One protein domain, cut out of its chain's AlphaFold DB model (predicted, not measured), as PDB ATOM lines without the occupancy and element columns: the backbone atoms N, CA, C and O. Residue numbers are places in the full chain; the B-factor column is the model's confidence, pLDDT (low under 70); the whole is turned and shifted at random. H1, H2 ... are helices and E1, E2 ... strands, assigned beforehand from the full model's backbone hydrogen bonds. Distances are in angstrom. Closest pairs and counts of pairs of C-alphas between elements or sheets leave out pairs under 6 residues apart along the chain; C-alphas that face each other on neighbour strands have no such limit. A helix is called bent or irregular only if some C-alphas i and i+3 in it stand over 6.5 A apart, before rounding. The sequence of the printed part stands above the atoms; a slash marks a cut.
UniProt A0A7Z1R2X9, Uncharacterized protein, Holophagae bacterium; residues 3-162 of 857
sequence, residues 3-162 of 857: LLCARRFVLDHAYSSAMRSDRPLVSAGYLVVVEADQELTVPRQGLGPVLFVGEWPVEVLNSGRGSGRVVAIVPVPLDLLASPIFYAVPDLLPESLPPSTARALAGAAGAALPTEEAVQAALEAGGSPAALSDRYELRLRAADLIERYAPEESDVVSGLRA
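What this domain is: This is residues 3 to 162 of the 857 residues of an uncharacterized protein of Holophagae bacterium (UniProt A0A7Z1R2X9). A strongly curled sheet of four strands, like part of a barrel, has the helix H4 packed over one face, and H5 folds back along H4 to complete a helical hairpin. H3 sits at the sheet's level beside E1, while a small sheet of E3 and E5, with H2 next to it, lies apart from H4 and H5; short pairings from residues 56 to 60 help tie E3 to the edge strand E4. The 160 printed residues hold five named helices and six named strands, along the chain E1 E2 H1 E3 E4 E5 H2 H3 E6 H4 H5, and the class is mixed, helices and strands. The larger sheet is mixed, in the order E4, E2, E1, E6, and the small one is antiparallel. The whole is compact and rounded, with a radius of gyration of the C-alphas of 14.6 A and spans of 34 by 33 by 32 A.

Where its parts are: Find C-alpha 3 at (230.278, 163.489, 131.376); from there strand E1 runs through residues 3 to 16, 25.0 A from first to last C-alpha, and bends by 111 degrees at residue 13. Next comes E2, residues 25 to 35, 26.8 A long, which bends by 78 degrees at residue 28. Then read the short helix H1, residues 38 to 41, and strand E3, residues 50 to 53. E4, residues 69 to 74, covers 15.5 A, and E5 follows at residues 85 to 88. H2 takes residues 101 to 108, and H3 takes residues 116 to 126 over 15.3 A. After E6, residues 130 to 132, look for C-alpha 135 at (219.169, 170.220, 113.233), where H4 begins its 20.5 A to residue 149. H5, residues 151 to 161, ends with C-alpha 161 at (211.918, 161.090, 115.839); it is irregular, with C-alphas 152 and 155 at 8.3 A.

How they stand to each other: Start at the larger sheet, where E1 and E2 form an antiparallel hairpin; look for N 7 and O 31 at 2.8 A, within hydrogen-bond range. E4, an edge strand, is antiparallel to E2, with N 34 and O 70 at 2.8 A. E6, the other edge strand, is parallel to E1 at 26 degrees, with N 10 and O 130 at 2.9 A. H4 is on one face of this sheet, an arrangement in two layers, the sheet and a helix on one face of it; its closest C-alphas to E4 are those of Ile 146 and Val 71, 6.4 A apart. H5 touches H4 at a shallow tilt of 14 degrees, opposite ways, with the C-alphas of Ala 143 and Val 157 closest at 5.0 A. H3 stands at the sheet's level, at a height of 2.8 A, and its Ala 122 comes closest to Cys 5 of E1, 4.0 A between C-alphas. H1 only grazes the sheet. In the small sheet E3 and E5 are antiparallel, with N 52 and O 86 at 2.8 A. The C-alphas of Ala 88 in E5 and Leu 105 in H2 are the closest of those two elements, at 6.4 A. Every O i to N i+4 pair is within hydrogen-bond range in H2, H3 and H4; H5 has 5 of 7, and H1 is too short for such a pair.

The domain as a whole: The two C-alphas farthest apart are those of Gly 107 and Ala 162, at 39.2 A. The printed part has no cut. The long links are E3 to E4, with 15 residues between them, and E5 to H2, with 12. The mean pLDDT of the printed part is 85.9; look for values under 70 at residues 42 to 47, 99 to 100, 102 to 103 and 108.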
ATOM      1  N   LEU A   3     230.437 163.534 132.828       93.56
ATOM      2  CA  LEU A   3     230.278 163.489 131.376       93.56
ATOM      3  C   LEU A   3     230.405 162.032 130.926       93.56
ATOM      4  O   LEU A   3     231.491 161.467 130.989       93.56
ATOM      5  N   LEU A   4     229.305 161.438 130.470       94.44
ATOM      6  CA  LEU A   4     229.245 160.015 130.117       94.44
ATOM      7  C   LEU A   4     229.510 159.758 128.631       94.44
ATOM      8  O   LEU A   4     230.002 158.701 128.249       94.44
ATOM      9  N   CYS A   5     229.152 160.714 127.777       96.25
ATOM     10  CA  CYS A   5     229.294 160.607 126.331       96.25
ATOM     11  C   CYS A   5     229.441 162.003 125.731       96.25
ATOM     12  O   CYS A   5     228.740 162.928 126.136       96.25
ATOM     13  N   ALA A   6     230.334 162.152 124.756       95.94
ATOM     14  CA  ALA A   6     230.514 163.377 123.994       95.94
ATOM     15  C   ALA A   6     230.790 163.027 122.532       95.94
ATOM     16  O   ALA A   6     231.834 162.475 122.198       95.94
ATOM     17  N   ARG A   7     229.864 163.369 121.639       96.56
ATOM     18  CA  ARG A   7     230.026 163.174 120.199       96.56
ATOM     19  C   ARG A   7     230.100 164.520 119.509       96.56
ATOM     20  O   ARG A   7     229.152 165.299 119.551       96.56
ATOM     21  N   ARG A   8     231.223 164.794 118.847       95.75
ATOM     22  CA  ARG A   8     231.368 166.003 118.031       95.75
ATOM     23  C   ARG A   8     230.441 165.932 116.819       95.75
ATOM     24  O   ARG A   8     230.353 164.876 116.194       95.75
ATOM     25  N   PHE A   9     229.827 167.048 116.449       96.38
ATOM     26  CA  PHE A   9     229.065 167.163 115.208       96.38
ATOM     27  C   PHE A   9     229.460 168.396 114.390       96.38
ATOM     28  O   PHE A   9     229.995 169.374 114.924       96.38
ATOM     29  N   VAL A  10     229.177 168.328 113.093       92.00
ATOM     30  CA  VAL A  10     229.178 169.444 112.140       92.00
ATOM     31  C   VAL A  10     227.879 169.360 111.342       92.00
ATOM     32  O   VAL A  10     227.449 168.252 111.020       92.00
ATOM     33  N   LEU A  11     227.263 170.512 111.080       84.81
ATOM     34  CA  LEU A  11     226.037 170.645 110.299       84.81
ATOM     35  C   LEU A  11     226.331 171.303 108.950       84.81
ATOM     36  O   LEU A  11     227.069 172.292 108.911       84.81
ATOM     37  N   ASP A  12     225.710 170.806 107.883       80.50
ATOM     38  CA  ASP A  12     225.746 171.458 106.569       80.50
ATOM     39  C   ASP A  12     224.889 172.740 106.567       80.50
ATOM     40  O   ASP A  12     225.311 173.779 106.054       80.50
ATOM     41  N   HIS A  13     223.739 172.713 107.250       76.25
ATOM     42  CA  HIS A  13     222.872 173.864 107.498       76.25
ATOM     43  C   HIS A  13     222.879 174.250 108.980       76.25
ATOM     44  O   HIS A  13     222.425 173.507 109.858       76.25
ATOM     45  N   ALA A  14     223.386 175.451 109.263       84.25
ATOM     46  CA  ALA A  14     223.399 176.001 110.611       84.25
ATOM     47  C   ALA A  14     221.988 176.392 111.078       84.25
ATOM     48  O   ALA A  14     221.162 176.823 110.278       84.25
ATOM     49  N   TYR A  15     221.731 176.322 112.386       87.94
ATOM     50  CA  TYR A  15     220.482 176.812 112.984       87.94
ATOM     51  C   TYR A  15     220.755 177.848 114.078       87.94
ATOM     52  O   TYR A  15     221.816 177.835 114.697       87.94
ATOM     53  N   SER A  16     219.813 178.756 114.335       89.62
ATOM     54  CA  SER A  16     219.951 179.744 115.412       89.62
ATOM     55  C   SER A  16     219.589 179.127 116.769       89.62
ATOM     56  O   SER A  16     218.510 178.554 116.926       89.62
ATOM     57  N   SER A  17     220.491 179.223 117.749       84.62
ATOM     58  CA  SER A  17     220.229 178.775 119.121       84.62
ATOM     59  C   SER A  17     219.492 179.847 119.917       84.62
ATOM     60  O   SER A  17     219.948 180.983 119.997       84.62
ATOM     61  N   ALA A  18     218.392 179.475 120.575       82.81
ATOM     62  CA  ALA A  18     217.649 180.366 121.466       82.81
ATOM     63  C   ALA A  18     218.265 180.477 122.873       82.81
ATOM     64  O   ALA A  18     217.785 181.253 123.685       82.81
ATOM     65  N   MET A  19     219.338 179.739 123.183       82.62
ATOM     66  CA  MET A  19     219.871 179.635 124.550       82.62
ATOM     67  C   MET A  19     220.682 180.863 125.010       82.62
ATOM     68  O   MET A  19     221.328 180.802 126.054       82.62
ATOM     69  N   ARG A  20     220.706 181.959 124.238       81.56
ATOM     70  CA  ARG A  20     221.452 183.189 124.551       81.56
ATOM     71  C   ARG A  20     220.881 184.398 123.806       81.56
ATOM     72  O   ARG A  20     220.317 184.239 122.725       81.56
ATOM     73  N   SER A  21     221.088 185.606 124.337       79.94
ATOM     74  CA  SER A  21     220.488 186.834 123.782       79.94
ATOM     75  C   SER A  21     220.994 187.248 122.405       79.94
ATOM     76  O   SER A  21     220.288 187.930 121.670       79.94
ATOM     77  N   ASP A  22     222.185 186.804 122.018       80.38
ATOM     78  CA  ASP A  22     222.773 187.054 120.702       80.38
ATOM     79  C   ASP A  22     222.481 185.949 119.673       80.38
ATOM     80  O   ASP A  22     222.995 186.009 118.557       80.38
ATOM     81  N   ARG A  23     221.658 184.956 120.038       81.38
ATOM     82  CA  ARG A  23     221.103 183.921 119.151       81.38
ATOM     83  C   ARG A  23     222.105 183.305 118.150       81.38
ATOM     84  O   ARG A  23     221.880 183.347 116.935       81.38
ATOM     85  N   PRO A  24     223.225 182.728 118.626       82.12
ATOM     86  CA  PRO A  24     224.329 182.306 117.769       82.12
ATOM     87  C   PRO A  24     223.914 181.213 116.774       82.12
ATOM     88  O   PRO A  24     223.138 180.313 117.106       82.12
ATOM     89  N   LEU A  25     224.478 181.269 115.563       87.44
ATOM     90  CA  LEU A  25     224.343 180.211 114.560       87.44
ATOM     91  C   LEU A  25     225.200 178.997 114.939       87.44
ATOM     92  O   LEU A  25     226.418 179.100 115.088       87.44
ATOM     93  N   VAL A  26     224.557 177.840 115.050       91.19
ATOM     94  CA  VAL A  26     225.159 176.553 115.397       91.19
ATOM     95  C   VAL A  26     225.431 175.774 114.119       91.19
ATOM     96  O   VAL A  26     224.512 175.236 113.512       91.19
ATOM     97  N   SER A  27     226.698 175.705 113.715       91.19
ATOM     98  CA  SER A  27     227.168 174.881 112.589       91.19
ATOM     99  C   SER A  27     228.076 173.727 113.022       91.19
ATOM    100  O   SER A  27     228.360 172.827 112.239       91.19
ATOM    101  N   ALA A  28     228.549 173.721 114.269       94.00
ATOM    102  CA  ALA A  28     229.342 172.640 114.840       94.00
ATOM    103  C   ALA A  28     229.279 172.677 116.369       94.00
ATOM    104  O   ALA A  28     229.141 173.746 116.964       94.00
ATOM    105  N   GLY A  29     229.449 171.522 117.008       96.12
ATOM    106  CA  GLY A  29     229.349 171.422 118.461       96.12
ATOM    107  C   GLY A  29     229.533 170.010 118.997       96.12
ATOM    108  O   GLY A  29     230.197 169.180 118.368       96.12
ATOM    109  N   TYR A  30     228.942 169.742 120.162       97.00
ATOM    110  CA  TYR A  30     228.891 168.407 120.761       97.00
ATOM    111  C   TYR A  30     227.463 168.014 121.142       97.00
ATOM    112  O   TYR A  30     226.737 168.819 121.716       97.00
ATOM    113  N   LEU A  31     227.096 166.759 120.884       96.88
ATOM    114  CA  LEU A  31     226.043 166.073 121.629       96.88
ATOM    115  C   LEU A  31     226.673 165.452 122.867       96.88
ATOM    116  O   LEU A  31     227.602 164.648 122.744       96.88
ATOM    117  N   VAL A  32     226.184 165.826 124.044       96.50
ATOM    118  CA  VAL A  32     226.708 165.329 125.318       96.50
ATOM    119  C   VAL A  32     225.637 164.599 126.107       96.50
ATOM    120  O   VAL A  32     224.462 164.946 126.026       96.50
ATOM    121  N   VAL A  33     226.060 163.609 126.890       96.94
ATOM    122  CA  VAL A  33     225.245 162.976 127.929       96.94
ATOM    123  C   VAL A  33     225.898 163.259 129.271       96.94
ATOM    124  O   VAL A  33     227.063 162.911 129.480       96.94
ATOM    125  N   VAL A  34     225.153 163.897 130.165       94.44
ATOM    126  CA  VAL A  34     225.616 164.316 131.487       94.44
ATOM    127  C   VAL A  34     224.778 163.632 132.555       94.44
ATOM    128  O   VAL A  34     223.552 163.649 132.493       94.44
ATOM    129  N   GLU A  35     225.434 163.053 133.554       93.06
ATOM    130  CA  GLU A  35     224.773 162.584 134.769       93.06
ATOM    131  C   GLU A  35     224.672 163.726 135.787       93.06
ATOM    132  O   GLU A  35     225.676 164.359 136.160       93.06
ATOM    133  N   ALA A  36     223.444 164.002 136.220       86.81
ATOM    134  CA  ALA A  36     223.104 165.085 137.127       86.81
ATOM    135  C   ALA A  36     222.135 164.629 138.227       86.81
ATOM    136  O   ALA A  36     221.431 163.630 138.101       86.81
ATOM    137  N   ASP A  37     222.112 165.389 139.322       84.81
ATOM    138  CA  ASP A  37     221.137 165.199 140.396       84.81
ATOM    139  C   ASP A  37     219.728 165.508 139.871       84.81
ATOM    140  O   ASP A  37     219.503 166.577 139.299       84.81
ATOM    141  N   GLN A  38     218.784 164.587 140.074       78.75
ATOM    142  CA  GLN A  38     217.419 164.696 139.558       78.75
ATOM    143  C   GLN A  38     216.696 165.949 140.072       78.75
ATOM    144  O   GLN A  38     215.854 166.494 139.367       78.75
ATOM    145  N   GLU A  39     217.047 166.482 141.248       79.19
ATOM    146  CA  GLU A  39     216.442 167.732 141.740       79.19
ATOM    147  C   GLU A  39     216.775 168.965 140.873       79.19
ATOM    148  O   GLU A  39     216.059 169.977 140.923       79.19
ATOM    149  N   LEU A  40     217.851 168.883 140.079       79.44
ATOM    150  CA  LEU A  40     218.321 169.931 139.170       79.44
ATOM    151  C   LEU A  40     217.783 169.780 137.744       79.44
ATOM    152  O   LEU A  40     217.854 170.739 136.981       79.44
ATOM    153  N   THR A  41     217.254 168.609 137.385       75.94
ATOM    154  CA  THR A  41     216.792 168.317 136.020       75.94
ATOM    155  C   THR A  41     215.277 168.467 135.853       75.94
ATOM    156  O   THR A  41     214.784 168.494 134.728       75.94
ATOM    157  N   VAL A  42     214.531 168.617 136.956       68.12
ATOM    158  CA  VAL A  42     213.077 168.839 136.941       68.12
ATOM    159  C   VAL A  42     212.747 170.254 136.437       68.12
ATOM    160  O   VAL A  42     213.161 171.231 137.077       68.12
ATOM    161  N   PRO A  43     211.959 170.392 135.351       63.88
ATOM    162  CA  PRO A  43     211.476 171.687 134.872       63.88
ATOM    163  C   PRO A  43     210.655 172.419 135.943       63.88
ATOM    164  O   PRO A  43     209.854 171.807 136.650       63.88
ATOM    165  N   ARG A  44     210.830 173.739 136.070       68.12
ATOM    166  CA  ARG A  44     210.106 174.575 137.045       68.12
ATOM    167  C   ARG A  44     209.421 175.739 136.335       68.12
ATOM    168  O   ARG A  44     209.988 176.301 135.406       68.12
ATOM    169  N   GLN A  45     208.234 176.133 136.801       47.72
ATOM    170  CA  GLN A  45     207.596 177.378 136.363       47.72
ATOM    171  C   GLN A  45     208.342 178.571 136.994       47.72
ATOM    172  O   GLN A  45     208.139 178.884 138.166       47.72
ATOM    173  N   GLY A  46     209.271 179.175 136.244       64.69
ATOM    174  CA  GLY A  46     210.106 180.312 136.665       64.69
ATOM    175  C   GLY A  46     211.592 180.139 136.314       64.69
ATOM    176  O   GLY A  46     211.955 179.237 135.566       64.69
ATOM    177  N   LEU A  47     212.466 180.992 136.871       69.44
ATOM    178  CA  LEU A  47     213.926 180.861 136.731       69.44
ATOM    179  C   LEU A  47     214.394 179.533 137.357       69.44
ATOM    180  O   LEU A  47     214.478 179.397 138.580       69.44
ATOM    181  N   GLY A  48     214.634 178.534 136.508       74.62
ATOM    182  CA  GLY A  48     215.083 177.197 136.890       74.62
ATOM    183  C   GLY A  48     216.594 176.996 136.714       74.62
ATOM    184  O   GLY A  48     217.272 177.848 136.136       74.62
ATOM    185  N   PRO A  49     217.150 175.874 137.206       84.81
ATOM    186  CA  PRO A  49     218.533 175.499 136.927       84.81
ATOM    187  C   PRO A  49     218.775 175.337 135.418       84.81
ATOM    188  O   PRO A  49     218.092 174.569 134.747       84.81
ATOM    189  N   VAL A  50     219.778 176.034 134.892       88.19
ATOM    190  CA  VAL A  50     220.226 175.966 133.494       88.19
ATOM    191  C   VAL A  50     221.542 175.197 133.434       88.19
ATOM    192  O   VAL A  50     222.443 175.463 134.235       88.19
ATOM    193  N   LEU A  51     221.651 174.236 132.512       90.88
ATOM    194  CA  LEU A  51     222.876 173.463 132.298       90.88
ATOM    195  C   LEU A  51     223.869 174.282 131.467       90.88
ATOM    196  O   LEU A  51     223.515 174.820 130.417       90.88
ATOM    197  N   PHE A  52     225.120 174.330 131.917       91.00
ATOM    198  CA  PHE A  52     226.228 174.972 131.220       91.00
ATOM    199  C   PHE A  52     227.346 173.973 130.917       91.00
ATOM    200  O   PHE A  52     227.676 173.119 131.744       91.00
ATOM    201  N   VAL A  53     227.977 174.141 129.753       91.31
ATOM    202  CA  VAL A  53     229.264 173.527 129.404       91.31
ATOM    203  C   VAL A  53     230.239 174.648 129.064       91.31
ATOM    204  O   VAL A  53     230.105 175.349 128.060       91.31
ATOM    205  N   GLY A  54     231.216 174.858 129.941       88.06
ATOM    206  CA  GLY A  54     232.094 176.017 129.881       88.06
ATOM    207  C   GLY A  54     231.312 177.309 130.089       88.06
ATOM    208  O   GLY A  54     230.680 177.514 131.123       88.06
ATOM    209  N   GLU A  55     231.363 178.190 129.095       84.56
ATOM    210  CA  GLU A  55     230.644 179.471 129.100       84.56
ATOM    211  C   GLU A  55     229.286 179.402 128.385       84.56
ATOM    212  O   GLU A  55     228.632 180.428 128.195       84.56
ATOM    213  N   TRP A  56     228.863 178.208 127.963       87.06
ATOM    214  CA  TRP A  56     227.720 178.042 127.075       87.06
ATOM    215  C   TRP A  56     226.542 177.403 127.801       87.06
ATOM    216  O   TRP A  56     226.679 176.261 128.242       87.06
ATOM    217  N   PRO A  57     225.391 178.092 127.912       90.12
ATOM    218  CA  PRO A  57     224.138 177.419 128.224       90.12
ATOM    219  C   PRO A  57     223.820 176.442 127.088       90.12
ATOM    220  O   PRO A  57     223.955 176.784 125.908       90.12
ATOM    221  N   VAL A  58     223.452 175.215 127.442       90.94
ATOM    222  CA  VAL A  58     223.233 174.137 126.468       90.94
ATOM    223  C   VAL A  58     221.752 173.858 126.280       90.94
ATOM    224  O   VAL A  58     220.959 173.995 127.207       90.94
ATOM    225  N   GLU A  59     221.378 173.456 125.069       92.38
ATOM    226  CA  GLU A  59     220.007 173.057 124.751       92.38
ATOM    227  C   GLU A  59     219.780 171.638 125.281       92.38
ATOM    228  O   GLU A  59     220.373 170.684 124.779       92.38
ATOM    229  N   VAL A  60     218.964 171.506 126.324       91.75
ATOM    230  CA  VAL A  60     218.628 170.224 126.953       91.75
ATOM    231  C   VAL A  60     217.461 169.574 126.208       91.75
ATOM    232  O   VAL A  60     216.453 170.230 125.960       91.75
ATOM    233  N   LEU A  61     217.598 168.294 125.852       92.81
ATOM    234  CA  LEU A  61     216.649 167.577 124.989       92.81
ATOM    235  C   LEU A  61     215.772 166.559 125.730       92.81
ATOM    236  O   LEU A  61     214.800 166.076 125.160       92.81
ATOM    237  N   ASN A  62     216.090 166.240 126.985       92.69
ATOM    238  CA  ASN A  62     215.276 165.406 127.868       92.69
ATOM    239  C   ASN A  62     215.400 165.875 129.325       92.69
ATOM    240  O   ASN A  62     216.316 166.616 129.683       92.69
ATOM    241  N   SER A  63     214.488 165.429 130.184       85.50
ATOM    242  CA  SER A  63     214.426 165.850 131.590       85.50
ATOM    243  C   SER A  63     215.277 164.988 132.532       85.50
ATOM    244  O   SER A  63     215.405 165.297 133.718       85.50
ATOM    245  N   GLY A  64     215.851 163.887 132.035       85.56
ATOM    246  CA  GLY A  64     216.569 162.901 132.844       85.56
ATOM    247  C   GLY A  64     215.650 162.128 133.794       85.56
ATOM    248  O   GLY A  64     216.112 161.624 134.823       85.56
ATOM    249  N   ARG A  65     214.344 162.059 133.495       81.81
ATOM    250  CA  ARG A  65     213.319 161.437 134.346       81.81
ATOM    251  C   ARG A  65     213.651 159.963 134.573       81.81
ATOM    252  O   ARG A  65     213.763 159.185 133.636       81.81
ATOM    253  N   GLY A  66     213.802 159.573 135.838       79.94
ATOM    254  CA  GLY A  66     214.105 158.194 136.239       79.94
ATOM    255  C   GLY A  66     215.591 157.825 136.184       79.94
ATOM    256  O   GLY A  66     216.064 157.148 137.094       79.94
ATOM    257  N   SER A  67     216.345 158.327 135.201       85.69
ATOM    258  CA  SER A  67     217.750 157.952 134.974       85.69
ATOM    259  C   SER A  67     218.785 158.950 135.514       85.69
ATOM    260  O   SER A  67     219.935 158.573 135.719       85.69
ATOM    261  N   GLY A  68     218.410 160.218 135.727       88.25
ATOM    262  CA  GLY A  68     219.347 161.310 136.042       88.25
ATOM    263  C   GLY A  68     220.293 161.680 134.889       88.25
ATOM    264  O   GLY A  68     221.262 162.412 135.096       88.25
ATOM    265  N   ARG A  69     220.048 161.168 133.674       93.44
ATOM    266  CA  ARG A  69     220.921 161.350 132.509       93.44
ATOM    267  C   ARG A  69     220.304 162.321 131.518       93.44
ATOM    268  O   ARG A  69     219.233 162.071 130.973       93.44
ATOM    269  N   VAL A  70     221.014 163.410 131.268       94.38
ATOM    270  CA  VAL A  70     220.568 164.521 130.433       94.38
ATOM    271  C   VAL A  70     221.376 164.553 129.144       94.38
ATOM    272  O   VAL A  70     222.605 164.622 129.171       94.38
ATOM    273  N   VAL A  71     220.682 164.519 128.015       96.12
ATOM    274  CA  VAL A  71     221.218 164.681 126.668       96.12
ATOM    275  C   VAL A  71     221.050 166.137 126.255       96.12
ATOM    276  O   VAL A  71     219.956 166.698 126.340       96.12
ATOM    277  N   ALA A  72     222.140 166.766 125.820       95.25
ATOM    278  CA  ALA A  72     222.142 168.181 125.474       95.25
ATOM    279  C   ALA A  72     223.033 168.507 124.269       95.25
ATOM    280  O   ALA A  72     224.007 167.804 123.980       95.25
ATOM    281  N   ILE A  73     222.711 169.611 123.591       96.00
ATOM    282  CA  ILE A  73     223.506 170.177 122.500       96.00
ATOM    283  C   ILE A  73     224.373 171.311 123.044       96.00
ATOM    284  O   ILE A  73     223.877 172.346 123.496       96.00
ATOM    285  N   VAL A  74     225.689 171.136 122.931       94.94
ATOM    286  CA  VAL A  74     226.676 172.201 123.109       94.94
ATOM    287  C   VAL A  74     226.807 172.944 121.777       94.94
ATOM    288  O   VAL A  74     227.292 172.346 120.813       94.94
ATOM    289  N   PRO A  75     226.411 174.227 121.691       91.50
ATOM    290  CA  PRO A  75     226.232 174.934 120.417       91.50
ATOM    291  C   PRO A  75     227.539 175.417 119.767       91.50
ATOM    292  O   PRO A  75     227.498 176.189 118.811       91.50
ATOM    293  N   VAL A  76     228.698 175.011 120.294       88.94
ATOM    294  CA  VAL A  76     230.014 175.397 119.778       88.94
ATOM    295  C   VAL A  76     231.043 174.278 119.938       88.94
ATOM    296  O   VAL A  76     230.969 173.487 120.885       88.94
ATOM    297  N   PRO A  77     232.068 174.223 119.070       88.75
ATOM    298  CA  PRO A  77     233.256 173.439 119.354       88.75
ATOM    299  C   PRO A  77     234.051 174.122 120.475       88.75
ATOM    300  O   PRO A  77     234.499 175.259 120.337       88.75
ATOM    301  N   LEU A  78     234.246 173.418 121.585       90.62
ATOM    302  CA  LEU A  78     235.063 173.868 122.709       90.62
ATOM    303  C   LEU A  78     236.026 172.774 123.176       90.62
ATOM    304  O   LEU A  78     235.902 171.606 122.794       90.62
ATOM    305  N   ASP A  79     237.001 173.175 123.986       91.88
ATOM    306  CA  ASP A  79     237.871 172.248 124.699       91.88
ATOM    307  C   ASP A  79     237.151 171.761 125.964       91.88
ATOM    308  O   ASP A  79     236.971 172.520 126.921       91.88
ATOM    309  N   LEU A  80     236.716 170.498 125.952       91.19
ATOM    310  CA  LEU A  80     235.995 169.877 127.067       91.19
ATOM    311  C   LEU A  80     236.859 169.773 128.335       91.19
ATOM    312  O   LEU A  80     236.311 169.822 129.430       91.19
ATOM    313  N   LEU A  81     238.193 169.706 128.220       90.62
ATOM    314  CA  LEU A  81     239.096 169.676 129.383       90.62
ATOM    315  C   LEU A  81     239.186 171.031 130.085       90.62
ATOM    316  O   LEU A  81     239.411 171.102 131.292       90.62
ATOM    317  N   ALA A  82     238.991 172.111 129.330       88.44
ATOM    318  CA  ALA A  82     238.992 173.477 129.839       88.44
ATOM    319  C   ALA A  82     237.585 173.987 130.203       88.44
ATOM    320  O   ALA A  82     237.446 175.134 130.631       88.44
ATOM    321  N   SER A  83     236.547 173.160 130.041       90.75
ATOM    322  CA  SER A  83     235.149 173.577 130.164       90.75
ATOM    323  C   SER A  83     234.451 172.853 131.320       90.75
ATOM    324  O   SER A  83     234.133 171.672 131.189       90.75
ATOM    325  N   PRO A  84     234.182 173.526 132.456       90.44
ATOM    326  CA  PRO A  84     233.413 172.918 133.541       90.44
ATOM    327  C   PRO A  84     231.968 172.630 133.107       90.44
ATOM    328  O   PRO A  84     231.396 173.385 132.323       90.44
ATOM    329  N   ILE A  85     231.359 171.572 133.651       91.56
ATOM    330  CA  ILE A  85     229.952 171.212 133.410       91.56
ATOM    331  C   ILE A  85     229.178 171.375 134.716       91.56
ATOM    332  O   ILE A  85     229.523 170.746 135.720       91.56
ATOM    333  N   PHE A  86     228.170 172.248 134.728       90.56
ATOM    334  CA  PHE A  86     227.456 172.618 135.952       90.56
ATOM    335  C   PHE A  86     226.050 173.166 135.679       90.56
ATOM    336  O   PHE A  86     225.762 173.664 134.597       90.56
ATOM    337  N   TYR A  87     225.192 173.112 136.698       89.31
ATOM    338  CA  TYR A  87     223.881 173.755 136.726       89.31
ATOM    339  C   TYR A  87     224.026 175.043 137.529       89.31
ATOM    340  O   TYR A  87     224.668 175.054 138.582       89.31
ATOM    341  N   ALA A  88     223.408 176.116 137.058       87.06
ATOM    342  CA  ALA A  88     223.272 177.354 137.813       87.06
ATOM    343  C   ALA A  88     221.870 177.925 137.616       87.06
ATOM    344  O   ALA A  88     221.261 177.705 136.575       87.06
ATOM    345  N   VAL A  89     221.362 178.658 138.605       85.44
ATOM    346  CA  VAL A  89     220.092 179.385 138.488       85.44
ATOM    347  C   VAL A  89     220.431 180.839 138.164       85.44
ATOM    348  O   VAL A  89     220.868 181.559 139.064       85.44
ATOM    349  N   PRO A  90     220.344 181.265 136.895       81.00
ATOM    350  CA  PRO A  90     220.563 182.658 136.542       81.00
ATOM    351  C   PRO A  90     219.398 183.552 136.987       81.00
ATOM    352  O   PRO A  90     218.264 183.100 137.107       81.00
ATOM    353  N   ASP A  91     219.672 184.851 137.129       81.25
ATOM    354  CA  ASP A  91     218.654 185.879 137.408       81.25
ATOM    355  C   ASP A  91     217.832 186.280 136.156       81.25
ATOM    356  O   ASP A  91     216.954 187.137 136.232       81.25
ATOM    357  N   LEU A  92     218.130 185.687 134.993       77.69
ATOM    358  CA  LEU A  92     217.484 185.925 133.697       77.69
ATOM    359  C   LEU A  92     217.228 184.593 132.983       77.69
ATOM    360  O   LEU A  92     217.976 183.635 133.176       77.69
ATOM    361  N   LEU A  93     216.210 184.555 132.119       80.31
ATOM    362  CA  LEU A  93     215.945 183.403 131.255       80.31
ATOM    363  C   LEU A  93     217.123 183.146 130.291       80.31
ATOM    364  O   LEU A  93     217.804 184.111 129.923       80.31
ATOM    365  N   PRO A  94     217.374 181.888 129.871       76.38
ATOM    366  CA  PRO A  94     218.491 181.526 128.991       76.38
ATOM    367  C   PRO A  94     218.638 182.426 127.757       76.38
ATOM    368  O   PRO A  94     219.712 182.966 127.500       76.38
ATOM    369  N   GLU A  95     217.540 182.680 127.054       80.12
ATOM    370  CA  GLU A  95     217.442 183.530 125.866       80.12
ATOM    371  C   GLU A  95     217.752 185.008 126.130       80.12
ATOM    372  O   GLU A  95     217.997 185.765 125.198       80.12
ATOM    373  N   SER A  96     217.775 185.433 127.392       82.19
ATOM    374  CA  SER A  96     218.121 186.792 127.811       82.19
ATOM    375  C   SER A  96     219.528 186.893 128.407       82.19
ATOM    376  O   SER A  96     219.956 187.993 128.755       82.19
ATOM    377  N   LEU A  97     220.274 185.783 128.524       79.00
ATOM    378  CA  LEU A  97     221.601 185.774 129.144       79.00
ATOM    379  C   LEU A  97     222.657 186.460 128.266       79.00
ATOM    380  O   LEU A  97     222.929 185.990 127.160       79.00
ATOM    381  N   PRO A  98     223.347 187.505 128.767       76.75
ATOM    382  CA  PRO A  98     224.521 188.051 128.098       76.75
ATOM    383  C   PRO A  98     225.694 187.054 128.101       76.75
ATOM    384  O   PRO A  98     225.889 186.360 129.109       76.75
ATOM    385  N   PRO A  99     226.566 187.062 127.071       67.19
ATOM    386  CA  PRO A  99     227.737 186.179 126.992       67.19
ATOM    387  C   PRO A  99     228.684 186.245 128.206       67.19
ATOM    388  O   PRO A  99     229.352 185.268 128.533       67.19
ATOM    389  N   SER A 100     228.746 187.383 128.905       69.44
ATOM    390  CA  SER A 100     229.630 187.604 130.061       69.44
ATOM    391  C   SER A 100     229.174 186.925 131.363       69.44
ATOM    392  O   SER A 100     229.968 186.823 132.299       69.44
ATOM    393  N   THR A 101     227.927 186.447 131.439       74.12
ATOM    394  CA  THR A 101     227.296 185.955 132.684       74.12
ATOM    395  C   THR A 101     227.823 184.584 133.121       74.12
ATOM    396  O   THR A 101     227.976 184.320 134.314       74.12
ATOM    397  N   ALA A 102     228.179 183.716 132.170       69.06
ATOM    398  CA  ALA A 102     228.504 182.316 132.444       69.06
ATOM    399  C   ALA A 102     229.781 182.119 133.286       69.06
ATOM    400  O   ALA A 102     229.822 181.248 134.154       69.06
ATOM    401  N   ARG A 103     230.805 182.972 133.111       69.06
ATOM    402  CA  ARG A 103     232.042 182.910 133.918       69.06
ATOM    403  C   ARG A 103     231.792 183.168 135.404       69.06
ATOM    404  O   ARG A 103     232.410 182.525 136.250       69.06
ATOM    405  N   ALA A 104     230.904 184.112 135.719       74.12
ATOM    406  CA  ALA A 104     230.556 184.443 137.098       74.12
ATOM    407  C   ALA A 104     229.756 183.305 137.755       74.12
ATOM    408  O   ALA A 104     230.044 182.933 138.894       74.12
ATOM    409  N   LEU A 105     228.820 182.707 137.009       79.44
ATOM    410  CA  LEU A 105     228.021 181.566 137.464       79.44
ATOM    411  C   LEU A 105     228.875 180.311 137.700       79.44
ATOM    412  O   LEU A 105     228.699 179.653 138.721       79.44
ATOM    413  N   ALA A 106     229.849 180.026 136.828       70.94
ATOM    414  CA  ALA A 106     230.770 178.896 136.993       70.94
ATOM    415  C   ALA A 106     231.586 178.990 138.295       70.94
ATOM    416  O   ALA A 106     231.733 178.006 139.024       70.94
ATOM    417  N   GLY A 107     232.085 180.191 138.615       70.12
ATOM    418  CA  GLY A 107     232.806 180.452 139.862       70.12
ATOM    419  C   GLY A 107     231.917 180.325 141.102       70.12
ATOM    420  O   GLY A 107     232.341 179.747 142.100       70.12
ATOM    421  N   ALA A 108     230.676 180.819 141.031       69.81
ATOM    422  CA  ALA A 108     229.703 180.728 142.123       69.81
ATOM    423  C   ALA A 108     229.214 179.288 142.376       69.81
ATOM    424  O   ALA A 108     228.974 178.921 143.524       69.81
ATOM    425  N   ALA A 109     229.118 178.464 141.327       75.06
ATOM    426  CA  ALA A 109     228.714 177.059 141.409       75.06
ATOM    427  C   ALA A 109     229.827 176.117 141.911       75.06
ATOM    428  O   ALA A 109     229.571 174.936 142.140       75.06
ATOM    429  N   GLY A 110     231.067 176.604 142.071       76.62
ATOM    430  CA  GLY A 110     232.205 175.779 142.493       76.62
ATOM    431  C   GLY A 110     232.537 174.652 141.507       76.62
ATOM    432  O   GLY A 110     233.001 173.589 141.923       76.62
ATOM    433  N   ALA A 111     232.262 174.859 140.216       80.44
ATOM    434  CA  ALA A 111     232.354 173.818 139.204       80.44
ATOM    435  C   ALA A 111     233.810 173.380 138.963       80.44
ATOM    436  O   ALA A 111     234.688 174.202 138.692       80.44
ATOM    437  N   ALA A 112     234.066 172.073 139.048       83.06
ATOM    438  CA  ALA A 112     235.366 171.490 138.736       83.06
ATOM    439  C   ALA A 112     235.509 171.231 137.227       83.06
ATOM    440  O   ALA A 112     234.525 170.973 136.533       83.06
ATOM    441  N   LEU A 113     236.748 171.275 136.731       87.44
ATOM    442  CA  LEU A 113     237.059 170.850 135.366       87.44
ATOM    443  C   LEU A 113     236.975 169.319 135.243       87.44
ATOM    444  O   LEU A 113     237.378 168.623 136.182       87.44
ATOM    445  N   PRO A 114     236.501 168.786 134.102       89.44
ATOM    446  CA  PRO A 114     236.578 167.359 133.809       89.44
ATOM    447  C   PRO A 114     238.026 166.848 133.832       89.44
ATOM    448  O   PRO A 114     238.956 167.562 133.451       89.44
ATOM    449  N   THR A 115     238.238 165.602 134.260       91.12
ATOM    450  CA  THR A 115     239.558 164.960 134.168       91.12
ATOM    451  C   THR A 115     239.841 164.501 132.737       91.12
ATOM    452  O   THR A 115     238.919 164.221 131.969       91.12
ATOM    453  N   GLU A 116     241.124 164.375 132.382       90.62
ATOM    454  CA  GLU A 116     241.550 163.865 131.068       90.62
ATOM    455  C   GLU A 116     240.975 162.477 130.770       90.62
ATOM    456  O   GLU A 116     240.451 162.232 129.685       90.62
ATOM    457  N   GLU A 117     240.973 161.609 131.780       91.44
ATOM    458  CA  GLU A 117     240.397 160.266 131.713       91.44
ATOM    459  C   GLU A 117     238.884 160.295 131.429       91.44
ATOM    460  O   GLU A 117     238.413 159.530 130.589       91.44
ATOM    461  N   ALA A 118     238.126 161.199 132.063       88.94
ATOM    462  CA  ALA A 118     236.677 161.304 131.871       88.94
ATOM    463  C   ALA A 118     236.308 161.846 130.481       88.94
ATOM    464  O   ALA A 118     235.406 161.320 129.831       88.94
ATOM    465  N   VAL A 119     237.020 162.866 129.988       93.06
ATOM    466  CA  VAL A 119     236.776 163.405 128.638       93.06
ATOM    467  C   VAL A 119     237.135 162.378 127.570       93.06
ATOM    468  O   VAL A 119     236.373 162.206 126.620       93.06
ATOM    469  N   GLN A 120     238.252 161.664 127.730       92.44
ATOM    470  CA  GLN A 120     238.651 160.627 126.784       92.44
ATOM    471  C   GLN A 120     237.630 159.483 126.748       92.44
ATOM    472  O   GLN A 120     237.196 159.093 125.664       92.44
ATOM    473  N   ALA A 121     237.175 159.007 127.913       92.50
ATOM    474  CA  ALA A 121     236.136 157.984 128.000       92.50
ATOM    475  C   ALA A 121     234.813 158.443 127.358       92.50
ATOM    476  O   ALA A 121     234.189 157.683 126.617       92.50
ATOM    477  N   ALA A 122     234.411 159.699 127.573       94.25
ATOM    478  CA  ALA A 122     233.202 160.258 126.976       94.25
ATOM    479  C   ALA A 122     233.298 160.394 125.447       94.25
ATOM    480  O   ALA A 122     232.325 160.107 124.746       94.25
ATOM    481  N   LEU A 123     234.451 160.813 124.916       93.69
ATOM    482  CA  LEU A 123     234.690 160.895 123.471       93.69
ATOM    483  C   LEU A 123     234.700 159.506 122.824       93.69
ATOM    484  O   LEU A 123     234.122 159.318 121.755       93.69
ATOM    485  N   GLU A 124     235.302 158.516 123.485       92.50
ATOM    486  CA  GLU A 124     235.265 157.119 123.039       92.50
ATOM    487  C   GLU A 124     233.834 156.565 123.033       92.50
ATOM    488  O   GLU A 124     233.424 155.940 122.053       92.50
ATOM    489  N   ALA A 125     233.040 156.862 124.069       90.81
ATOM    490  CA  ALA A 125     231.629 156.480 124.147       90.81
ATOM    491  C   ALA A 125     230.749 157.190 123.098       90.81
ATOM    492  O   ALA A 125     229.769 156.609 122.622       90.81
ATOM    493  N   GLY A 126     231.100 158.423 122.718       87.19
ATOM    494  CA  GLY A 126     230.428 159.193 121.667       87.19
ATOM    495  C   GLY A 126     230.767 158.745 120.245       87.19
ATOM    496  O   GLY A 126     229.993 158.997 119.320       87.19
ATOM    497  N   GLY A 127     231.883 158.040 120.063       89.81
ATOM    498  CA  GLY A 127     232.308 157.511 118.772       89.81
ATOM    499  C   GLY A 127     232.794 158.588 117.798       89.81
ATOM    500  O   GLY A 127     233.186 159.694 118.173       89.81
ATOM    501  N   SER A 128     232.812 158.253 116.507       88.06
ATOM    502  CA  SER A 128     233.338 159.153 115.479       88.06
ATOM    503  C   SER A 128     232.480 160.420 115.328       88.06
ATOM    504  O   SER A 128     231.246 160.337 115.433       88.06
ATOM    505  N   PRO A 129     233.099 161.580 115.012       89.56
ATOM    506  CA  PRO A 129     232.365 162.805 114.719       89.56
ATOM    507  C   PRO A 129     231.255 162.580 113.687       89.56
ATOM    508  O   PRO A 129     231.433 161.817 112.737       89.56
ATOM    509  N   ALA A 130     230.110 163.224 113.891       86.50
ATOM    510  CA  ALA A 130     228.959 163.138 113.003       86.50
ATOM    511  C   ALA A 130     228.961 164.331 112.033       86.50
ATOM    512  O   ALA A 130     228.980 165.479 112.475       86.50
ATOM    513  N   ALA A 131     228.954 164.065 110.729       91.19
ATOM    514  CA  ALA A 131     228.576 165.055 109.726       91.19
ATOM    515  C   ALA A 131     227.089 164.849 109.443       91.19
ATOM    516  O   ALA A 131     226.685 163.726 109.135       91.19
ATOM    517  N   LEU A 132     226.292 165.886 109.659       86.38
ATOM    518  CA  LEU A 132     224.837 165.833 109.594       86.38
ATOM    519  C   LEU A 132     224.370 166.969 108.692       86.38
ATOM    520  O   LEU A 132     224.992 168.029 108.682       86.38
ATOM    521  N   SER A 133     223.266 166.781 107.980       72.88
ATOM    522  CA  SER A 133     222.742 167.841 107.124       72.88
ATOM    523  C   SER A 133     222.352 169.076 107.945       72.88
ATOM    524  O   SER A 133     222.564 170.199 107.507       72.88
ATOM    525  N   ASP A 134     221.810 168.913 109.157       79.25
ATOM    526  CA  ASP A 134     221.038 169.973 109.828       79.25
ATOM    527  C   ASP A 134     220.501 169.546 111.227       79.25
ATOM    528  O   ASP A 134     220.852 168.502 111.784       79.25
ATOM    529  N   ARG A 135     219.632 170.374 111.835       88.94
ATOM    530  CA  ARG A 135     219.169 170.220 113.233       88.94
ATOM    531  C   ARG A 135     218.324 168.967 113.521       88.94
ATOM    532  O   ARG A 135     218.400 168.439 114.622       88.94
ATOM    533  N   TYR A 136     217.490 168.499 112.605       87.00
ATOM    534  CA  TYR A 136     216.679 167.286 112.781       87.00
ATOM    535  C   TYR A 136     217.549 166.036 112.786       87.00
ATOM    536  O   TYR A 136     217.418 165.256 113.713       87.00
ATOM    537  N   GLU A 137     218.494 165.875 111.850       86.62
ATOM    538  CA  GLU A 137     219.447 164.759 111.914       86.62
ATOM    539  C   GLU A 137     220.211 164.795 113.245       86.62
ATOM    540  O   GLU A 137     220.405 163.767 113.894       86.62
ATOM    541  N   LEU A 138     220.559 165.994 113.726       90.19
ATOM    542  CA  LEU A 138     221.128 166.178 115.061       90.19
ATOM    543  C   LEU A 138     220.178 165.726 116.187       90.19
ATOM    544  O   LEU A 138     220.630 165.065 117.123       90.19
ATOM    545  N   ARG A 139     218.875 166.013 116.089       90.56
ATOM    546  CA  ARG A 139     217.838 165.528 117.020       90.56
ATOM    547  C   ARG A 139     217.652 164.013 116.952       90.56
ATOM    548  O   ARG A 139     217.524 163.398 118.004       90.56
ATOM    549  N   LEU A 140     217.731 163.394 115.774       89.88
ATOM    550  CA  LEU A 140     217.685 161.937 115.623       89.88
ATOM    551  C   LEU A 140     218.875 161.274 116.330       89.88
ATOM    552  O   LEU A 140     218.697 160.318 117.083       89.88
ATOM    553  N   ARG A 141     220.086 161.834 116.191       93.31
ATOM    554  CA  ARG A 141     221.259 161.356 116.950       93.31
ATOM    555  C   ARG A 141     221.118 161.569 118.450       93.31
ATOM    556  O   ARG A 141     221.640 160.767 119.222       93.31
ATOM    557  N   ALA A 142     220.435 162.626 118.876       92.81
ATOM    558  CA  ALA A 142     220.119 162.817 120.283       92.81
ATOM    559  C   ALA A 142     219.083 161.800 120.784       92.81
ATOM    560  O   ALA A 142     219.253 161.276 121.881       92.81
ATOM    561  N   ALA A 143     218.074 161.461 119.979       92.12
ATOM    562  CA  ALA A 143     217.085 160.437 120.300       92.12
ATOM    563  C   ALA A 143     217.747 159.066 120.520       92.12
ATOM    564  O   ALA A 143     217.443 158.401 121.506       92.12
ATOM    565  N   ASP A 144     218.733 158.696 119.692       93.75
ATOM    566  CA  ASP A 144     219.534 157.475 119.881       93.75
ATOM    567  C   ASP A 144     220.292 157.471 121.226       93.75
ATOM    568  O   ASP A 144     220.465 156.428 121.864       93.75
ATOM    569  N   LEU A 145     220.766 158.643 121.672       94.31
ATOM    570  CA  LEU A 145     221.421 158.790 122.972       94.31
ATOM    571  C   LEU A 145     220.412 158.727 124.121       94.31
ATOM    572  O   LEU A 145     220.705 158.075 125.120       94.31
ATOM    573  N   ILE A 146     219.236 159.342 123.993       93.81
ATOM    574  CA  ILE A 146     218.180 159.280 125.016       93.81
ATOM    575  C   ILE A 146     217.689 157.839 125.160       93.81
ATOM    576  O   ILE A 146     217.671 157.320 126.267       93.81
ATOM    577  N   GLU A 147     217.422 157.135 124.063       93.00
ATOM    578  CA  GLU A 147     217.008 155.727 124.089       93.00
ATOM    579  C   GLU A 147     218.054 154.824 124.767       93.00
ATOM    580  O   GLU A 147     217.715 153.888 125.493       93.00
ATOM    581  N   ARG A 148     219.345 155.119 124.578       93.94
ATOM    582  CA  ARG A 148     220.438 154.364 125.206       93.94
ATOM    583  C   ARG A 148     220.637 154.705 126.682       93.94
ATOM    584  O   ARG A 148     220.937 153.812 127.476       93.94
ATOM    585  N   TYR A 149     220.594 155.986 127.034       92.88
ATOM    586  CA  TYR A 149     221.026 156.468 128.344       92.88
ATOM    587  C   TYR A 149     219.858 156.739 129.296       92.88
ATOM    588  O   TYR A 149     220.031 156.509 130.487       92.88
ATOM    589  N   ALA A 150     218.692 157.138 128.797       91.75
ATOM    590  CA  ALA A 150     217.465 157.415 129.544       91.75
ATOM    591  C   ALA A 150     216.251 156.699 128.902       91.75
ATOM    592  O   ALA A 150     215.318 157.358 128.436       91.75
ATOM    593  N   PRO A 151     216.250 155.351 128.838       89.44
ATOM    594  CA  PRO A 151     215.195 154.580 128.168       89.44
ATOM    595  C   PRO A 151     213.792 154.787 128.768       89.44
ATOM    596  O   PRO A 151     212.797 154.464 128.127       89.44
ATOM    597  N   GLU A 152     213.693 155.332 129.983       87.44
ATOM    598  CA  GLU A 152     212.437 155.693 130.650       87.44
ATOM    599  C   GLU A 152     211.737 156.927 130.034       87.44
ATOM    600  O   GLU A 152     210.599 157.246 130.394       87.44
ATOM    601  N   GLU A 153     212.399 157.631 129.111       89.06
ATOM    602  CA  GLU A 153     211.878 158.788 128.368       89.06
ATOM    603  C   GLU A 153     211.598 158.434 126.894       89.06
ATOM    604  O   GLU A 153     211.917 159.186 125.971       89.06
ATOM    605  N   SER A 154     211.003 157.260 126.652       85.19
ATOM    606  CA  SER A 154     210.642 156.796 125.302       85.19
ATOM    607  C   SER A 154     209.624 157.701 124.596       85.19
ATOM    608  O   SER A 154     209.618 157.781 123.373       85.19
ATOM    609  N   ASP A 155     208.786 158.408 125.356       83.50
ATOM    610  CA  ASP A 155     207.897 159.475 124.880       83.50
ATOM    611  C   ASP A 155     208.681 160.621 124.220       83.50
ATOM    612  O   ASP A 155     208.332 161.072 123.128       83.50
ATOM    613  N   VAL A 156     209.793 161.035 124.834       85.56
ATOM    614  CA  VAL A 156     210.689 162.068 124.288       85.56
ATOM    615  C   VAL A 156     211.398 161.568 123.027       85.56
ATOM    616  O   VAL A 156     211.528 162.313 122.056       85.56
ATOM    617  N   VAL A 157     211.822 160.298 123.006       85.56
ATOM    618  CA  VAL A 157     212.433 159.664 121.822       85.56
ATOM    619  C   VAL A 157     211.468 159.684 120.637       85.56
ATOM    620  O   VAL A 157     211.868 160.086 119.543       85.56
ATOM    621  N   SER A 158     210.204 159.309 120.848       79.62
ATOM    622  CA  SER A 158     209.171 159.357 119.808       79.62
ATOM    623  C   SER A 158     208.938 160.779 119.295       79.62
ATOM    624  O   SER A 158     208.883 160.983 118.086       79.62
ATOM    625  N   GLY A 159     208.892 161.777 120.186       78.94
ATOM    626  CA  GLY A 159     208.741 163.184 119.796       78.94
ATOM    627  C   GLY A 159     209.931 163.740 119.004       78.94
ATOM    628  O   GLY A 159     209.742 164.502 118.062       78.94
ATOM    629  N   LEU A 160     211.165 163.342 119.335       76.50
ATOM    630  CA  LEU A 160     212.364 163.763 118.596       76.50
ATOM    631  C   LEU A 160     212.520 163.066 117.239       76.50
ATOM    632  O   LEU A 160     213.182 163.615 116.358       76.50
ATOM    633  N   ARG A 161     211.948 161.865 117.090       82.44
ATOM    634  CA  ARG A 161     211.918 161.090 115.839       82.44
ATOM    635  C   ARG A 161     210.715 161.412 114.952       82.44
ATOM    636  O   ARG A 161     210.669 160.925 113.827       82.44
ATOM    637  N   ALA A 162     209.769 162.213 115.439       71.44
ATOM    638  CA  ALA A 162     208.662 162.694 114.628       71.44
ATOM    639  C   ALA A 162     209.212 163.561 113.476       71.44
ATOM    640  O   ALA A 162     209.995 164.478 113.749       71.44
TER     641      ALA A 162